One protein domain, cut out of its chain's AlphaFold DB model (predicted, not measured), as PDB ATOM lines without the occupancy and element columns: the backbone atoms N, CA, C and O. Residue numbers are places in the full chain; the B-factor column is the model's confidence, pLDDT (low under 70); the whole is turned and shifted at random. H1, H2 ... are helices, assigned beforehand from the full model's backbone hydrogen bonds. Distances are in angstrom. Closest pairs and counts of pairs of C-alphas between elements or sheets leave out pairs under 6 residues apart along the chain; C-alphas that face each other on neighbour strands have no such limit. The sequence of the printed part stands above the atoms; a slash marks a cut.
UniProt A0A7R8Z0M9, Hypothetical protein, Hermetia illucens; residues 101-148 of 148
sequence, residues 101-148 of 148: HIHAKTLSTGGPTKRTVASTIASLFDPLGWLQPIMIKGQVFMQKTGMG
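AT A GLANCE: This is residues 101 to 148 of the 148 residues of the protein "Hypothetical protein" of Hermetia illucens (UniProt A0A7R8Z0M9). Look for a helical hairpin, H1 and H2 side by side, with the unnamed stretch of residues 101 to 113 running along the side of H1 away from H2 and folding back into H1. The printed part has 48 residues, with two named helices in the order H1, H2 and no named strand. Its class is all helix, though the named helices hold 22 residues, under half. It is only just compact, close to loose, with a radius of gyration of the C-alphas of 11.2 A, and only just flat, spanning 34 by 23 by 11 A.

HOW THE PARTS SIT: After residue 113 comes H1, residues 114 to 122, and farther on H2, residues 132 to 144. They form a hairpin: they touch, with the C-alphas of Ile 121 and Met 135 closest at 6.2 A. They run opposite ways at a shallow tilt of 13 degrees. Every O i to N i+4 pair is within hydrogen-bond range in H1, and 8 of 9 in H2.

IN THESE COORDINATES: Find C-alpha 114 at (344.859, 192.864, 252.890); H1 runs 12.0 A to C-alpha 122. H2 runs 18.1 A to C-alpha 144 at (350.535, 201.057, 258.764).

THE WHOLE: The C-alphas of Thr 109 and Leu 128 are farthest apart, at 34.8 A. The printed part has no cut, and the link from H1 to H2 is short. Confidence is under 70 at residues 101 to 111, 125, 127 and 145 to 148.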
ATOM      1  N   HIS A 101     328.135 189.210 264.939       68.88
ATOM      2  CA  HIS A 101     328.789 187.971 264.564       68.88
ATOM      3  C   HIS A 101     330.004 188.264 263.694       68.88
ATOM      4  O   HIS A 101     329.881 188.679 262.545       68.88
ATOM      5  N   ILE A 102     331.186 188.030 264.255       67.75
ATOM      6  CA  ILE A 102     332.441 188.182 263.531       67.75
ATOM      7  C   ILE A 102     332.777 186.835 262.906       67.75
ATOM      8  O   ILE A 102     333.256 185.922 263.579       67.75
ATOM      9  N   HIS A 103     332.556 186.713 261.600       65.75
ATOM     10  CA  HIS A 103     333.146 185.629 260.829       65.75
ATOM     11  C   HIS A 103     334.625 185.947 260.606       65.75
ATOM     12  O   HIS A 103     335.028 186.439 259.548       65.75
ATOM     13  N   ALA A 104     335.451 185.691 261.622       61.16
ATOM     14  CA  ALA A 104     336.891 185.673 261.438       61.16
ATOM     15  C   ALA A 104     337.196 184.556 260.433       61.16
ATOM     16  O   ALA A 104     337.102 183.374 260.759       61.16
ATOM     17  N   LYS A 105     337.480 184.925 259.178       62.84
ATOM     18  CA  LYS A 105     337.908 183.960 258.166       62.84
ATOM     19  C   LYS A 105     339.165 183.300 258.713       62.84
ATOM     20  O   LYS A 105     340.132 184.007 259.002       62.84
ATOM     21  N   THR A 106     339.123 181.978 258.886       57.81
ATOM     22  CA  THR A 106     340.289 181.187 259.278       57.81
ATOM     23  C   THR A 106     341.443 181.629 258.399       57.81
ATOM     24  O   THR A 106     341.309 181.642 257.173       57.81
ATOM     25  N   LEU A 107     342.535 182.068 259.023       59.84
ATOM     26  CA  LEU A 107     343.736 182.418 258.288       59.84
ATOM     27  C   LEU A 107     344.144 181.153 257.536       59.84
ATOM     28  O   LEU A 107     344.525 180.157 258.148       59.84
ATOM     29  N   SER A 108     343.980 181.162 256.214       57.97
ATOM     30  CA  SER A 108     344.558 180.139 255.356       57.97
ATOM     31  C   SER A 108     346.071 180.100 255.596       57.97
ATOM     32  O   SER A 108     346.643 181.021 256.184       57.97
ATOM     33  N   THR A 109     346.724 179.029 255.153       55.88
ATOM     34  CA  THR A 109     348.132 178.660 255.407       55.88
ATOM     35  C   THR A 109     349.214 179.685 254.992       55.88
ATOM     36  O   THR A 109     350.387 179.339 254.936       55.88
ATOM     37  N   GLY A 110     348.867 180.955 254.756       64.94
ATOM     38  CA  GLY A 110     349.767 182.078 254.478       64.94
ATOM     39  C   GLY A 110     349.540 183.339 255.331       64.94
ATOM     40  O   GLY A 110     350.072 184.389 254.986       64.94
ATOM     41  N   GLY A 111     348.770 183.273 256.426       69.06
ATOM     42  CA  GLY A 111     348.537 184.420 257.318       69.06
ATOM     43  C   GLY A 111     347.534 185.456 256.773       69.06
ATOM     44  O   GLY A 111     346.900 185.242 255.738       69.06
ATOM     45  N   PRO A 112     347.301 186.570 257.495       72.25
ATOM     46  CA  PRO A 112     346.323 187.580 257.096       72.25
ATOM     47  C   PRO A 112     346.797 188.355 255.862       72.25
ATOM     48  O   PRO A 112     347.902 188.883 255.832       72.25
ATOM     49  N   THR A 113     345.924 188.475 254.861       77.94
ATOM     50  CA  THR A 113     346.139 189.321 253.679       77.94
ATOM     51  C   THR A 113     345.301 190.593 253.775       77.94
ATOM     52  O   THR A 113     344.269 190.620 254.450       77.94
ATOM     53  N   LYS A 114     345.663 191.634 253.015       74.75
ATOM     54  CA  LYS A 114     344.859 192.864 252.890       74.75
ATOM     55  C   LYS A 114     343.381 192.566 252.632       74.75
ATOM     56  O   LYS A 114     342.497 193.115 253.285       74.75
ATOM     57  N   ARG A 115     343.123 191.661 251.682       75.75
ATOM     58  CA  ARG A 115     341.774 191.278 251.258       75.75
ATOM     59  C   ARG A 115     341.011 190.578 252.381       75.75
ATOM     60  O   ARG A 115     339.822 190.838 252.539       75.75
ATOM     61  N   THR A 116     341.663 189.715 253.163       77.69
ATOM     62  CA  THR A 116     340.991 189.041 254.285       77.69
ATOM     63  C   THR A 116     340.696 190.019 255.417       77.69
ATOM     64  O   THR A 116     339.573 190.018 255.906       77.69
ATOM     65  N   VAL A 117     341.624 190.924 255.749       78.38
ATOM     66  CA  VAL A 117     341.403 191.965 256.770       78.38
ATOM     67  C   VAL A 117     340.287 192.929 256.351       78.38
ATOM     68  O   VAL A 117     339.352 193.145 257.119       78.38
ATOM     69  N   ALA A 118     340.320 193.458 255.122       78.00
ATOM     70  CA  ALA A 118     339.281 194.354 254.607       78.00
ATOM     71  C   ALA A 118     337.908 193.676 254.561       78.00
ATOM     72  O   ALA A 118     336.916 194.263 254.977       78.00
ATOM     73  N   SER A 119     337.855 192.417 254.111       77.75
ATOM     74  CA  SER A 119     336.616 191.638 254.085       77.75
ATOM     75  C   SER A 119     336.058 191.384 255.485       77.75
ATOM     76  O   SER A 119     334.841 191.380 255.638       77.75
ATOM     77  N   THR A 120     336.908 191.166 256.492       78.00
ATOM     78  CA  THR A 120     336.465 190.997 257.880       78.00
ATOM     79  C   THR A 120     335.953 192.312 258.462       78.00
ATOM     80  O   THR A 120     334.897 192.305 259.084       78.00
ATOM     81  N   ILE A 121     336.613 193.448 258.199       77.25
ATOM     82  CA  ILE A 121     336.117 194.770 258.623       77.25
ATOM     83  C   ILE A 121     334.770 195.073 257.951       77.25
ATOM     84  O   ILE A 121     333.823 195.428 258.636       77.25
ATOM     85  N   ALA A 122     334.651 194.855 256.639       76.12
ATOM     86  CA  ALA A 122     333.413 195.096 255.894       76.12
ATOM     87  C   ALA A 122     332.245 194.184 256.317       76.12
ATOM     88  O   ALA A 122     331.091 194.552 256.134       76.12
ATOM     89  N   SER A 123     332.523 193.002 256.885       75.50
ATOM     90  CA  SER A 123     331.472 192.126 257.429       75.50
ATOM     91  C   SER A 123     330.881 192.605 258.759       75.50
ATOM     92  O   SER A 123     329.845 192.093 259.178       75.50
ATOM     93  N   LEU A 124     331.517 193.571 259.428       74.25
ATOM     94  CA  LEU A 124     330.995 194.193 260.642       74.25
ATOM     95  C   LEU A 124     330.001 195.284 260.236       74.25
ATOM     96  O   LEU A 124     330.346 196.460 260.170       74.25
ATOM     97  N   PHE A 125     328.775 194.880 259.910       68.31
ATOM     98  CA  PHE A 125     327.679 195.825 259.722       68.31
ATOM     99  C   PHE A 125     327.389 196.538 261.051       68.31
ATOM    100  O   PHE A 125     327.089 195.884 262.050       68.31
ATOM    101  N   ASP A 126     327.523 197.862 261.065       71.69
ATOM    102  CA  ASP A 126     327.416 198.696 262.265       71.69
ATOM    103  C   ASP A 126     326.606 199.970 261.967       71.69
ATOM    104  O   ASP A 126     327.172 201.056 261.819       71.69
ATOM    105  N   PRO A 127     325.273 199.854 261.838       67.75
ATOM    106  CA  PRO A 127     324.403 200.977 261.492       67.75
ATOM    107  C   PRO A 127     324.375 202.058 262.584       67.75
ATOM    108  O   PRO A 127     323.990 203.189 262.308       67.75
ATOM    109  N   LEU A 128     324.796 201.724 263.811       74.75
ATOM    110  CA  LEU A 128     324.766 202.606 264.983       74.75
ATOM    111  C   LEU A 128     326.153 203.127 265.396       74.75
ATOM    112  O   LEU A 128     326.255 203.921 266.331       74.75
ATOM    113  N   GLY A 129     327.225 202.705 264.721       76.06
ATOM    114  CA  GLY A 129     328.594 203.155 264.998       76.06
ATOM    115  C   GLY A 129     329.229 202.588 266.279       76.06
ATOM    116  O   GLY A 129     330.274 203.077 266.712       76.06
ATOM    117  N   TRP A 130     328.652 201.565 266.915       82.00
ATOM    118  CA  TRP A 130     329.161 201.007 268.179       82.00
ATOM    119  C   TRP A 130     330.515 200.309 268.045       82.00
ATOM    120  O   TRP A 130     331.318 200.294 268.980       82.00
ATOM    121  N   LEU A 131     330.792 199.737 266.879       80.31
ATOM    122  CA  LEU A 131     332.050 199.071 266.565       80.31
ATOM    123  C   LEU A 131     333.075 200.018 265.938       80.31
ATOM    124  O   LEU A 131     334.203 199.596 265.665       80.31
ATOM    125  N   GLN A 132     332.741 201.296 265.741       81.62
ATOM    126  CA  GLN A 132     333.614 202.280 265.102       81.62
ATOM    127  C   GLN A 132     335.030 202.345 265.718       81.62
ATOM    128  O   GLN A 132     335.998 202.314 264.948       81.62
ATOM    129  N   PRO A 133     335.232 202.310 267.056       82.31
ATOM    130  CA  PRO A 133     336.578 202.284 267.641       82.31
ATOM    131  C   PRO A 133     337.401 201.042 267.260       82.31
ATOM    132  O   PRO A 133     338.630 201.103 267.191       82.31
ATOM    133  N   ILE A 134     336.741 199.908 267.016       81.19
ATOM    134  CA  ILE A 134     337.379 198.649 266.607       81.19
ATOM    135  C   ILE A 134     337.680 198.687 265.104       81.19
ATOM    136  O   ILE A 134     338.796 198.363 264.691       81.19
ATOM    137  N   MET A 135     336.725 199.148 264.289       80.19
ATOM    138  CA  MET A 135     336.886 199.269 262.838       80.19
ATOM    139  C   MET A 135     338.018 200.232 262.463       80.19
ATOM    140  O   MET A 135     338.856 199.891 261.626       80.19
ATOM    141  N   ILE A 136     338.107 201.387 263.133       83.75
ATOM    142  CA  ILE A 136     339.178 202.371 262.908       83.75
ATOM    143  C   ILE A 136     340.546 201.760 263.224       83.75
ATOM    144  O   ILE A 136     341.481 201.910 262.440       83.75
ATOM    145  N   LYS A 137     340.681 201.014 264.332       82.44
ATOM    146  CA  LYS A 137     341.940 200.320 264.656       82.44
ATOM    147  C   LYS A 137     342.339 199.329 263.559       82.44
ATOM    148  O   LYS A 137     343.512 199.283 263.192       82.44
ATOM    149  N   GLY A 138     341.379 198.590 262.997       80.06
ATOM    150  CA  GLY A 138     341.613 197.689 261.864       80.06
ATOM    151  C   GLY A 138     342.065 198.418 260.593       80.06
ATOM    152  O   GLY A 138     343.006 197.982 259.928       80.06
ATOM    153  N   GLN A 139     341.447 199.558 260.277       79.31
ATOM    154  CA  GLN A 139     341.833 200.397 259.136       79.31
ATOM    155  C   GLN A 139     343.238 200.992 259.314       79.31
ATOM    156  O   GLN A 139     344.060 200.907 258.403       79.31
ATOM    157  N   VAL A 140     343.548 201.529 260.499       83.25
ATOM    158  CA  VAL A 140     344.877 202.070 260.831       83.25
ATOM    159  C   VAL A 140     345.947 200.981 260.762       83.25
ATOM    160  O   VAL A 140     347.035 201.226 260.244       83.25
ATOM    161  N   PHE A 141     345.653 199.772 261.250       79.31
ATOM    162  CA  PHE A 141     346.554 198.627 261.119       79.31
ATOM    163  C   PHE A 141     346.865 198.331 259.646       79.31
ATOM    164  O   PHE A 141     348.034 198.277 259.275       79.31
ATOM    165  N   MET A 142     345.836 198.246 258.794       77.19
ATOM    166  CA  MET A 142     345.995 198.003 257.355       77.19
ATOM    167  C   MET A 142     346.831 199.087 256.658       77.19
ATOM    168  O   MET A 142     347.661 198.762 255.809       77.19
ATOM    169  N   GLN A 143     346.640 200.356 257.034       77.88
ATOM    170  CA  GLN A 143     347.421 201.480 256.507       77.88
ATOM    171  C   GLN A 143     348.894 201.416 256.940       77.88
ATOM    172  O   GLN A 143     349.782 201.658 256.126       77.88
ATOM    173  N   LYS A 144     349.172 201.069 258.204       80.88
ATOM    174  CA  LYS A 144     350.535 201.057 258.764       80.88
ATOM    175  C   LYS A 144     351.391 199.889 258.287       80.88
ATOM    176  O   LYS A 144     352.597 200.050 258.147       80.88
ATOM    177  N   THR A 145     350.805 198.718 258.045       69.25
ATOM    178  CA  THR A 145     351.567 197.518 257.660       69.25
ATOM    179  C   THR A 145     351.914 197.454 256.171       69.25
ATOM    180  O   THR A 145     352.357 196.409 255.708       69.25
ATOM    181  N   GLY A 146     351.689 198.525 255.395       60.25
ATOM    182  CA  GLY A 146     352.042 198.556 253.970       60.25
ATOM    183  C   GLY A 146     351.340 197.474 253.143       60.25
ATOM    184  O   GLY A 146     351.833 197.085 252.090       60.25
ATOM    185  N   MET A 147     350.189 196.981 253.614       57.94
ATOM    186  CA  MET A 147     349.312 196.091 252.856       57.94
ATOM    187  C   MET A 147     348.572 196.932 251.801       57.94
ATOM    188  O   MET A 147     347.369 197.174 251.906       57.94
ATOM    189  N   GLY A 148     349.335 197.470 250.846       51.94
ATOM    190  CA  GLY A 148     348.919 198.211 249.651       51.94
ATOM    191  C   GLY A 148     348.350 197.295 248.584       51.94
ATOM    192  O   GLY A 148     348.874 196.176 248.438       51.94
TER     193      GLY A 148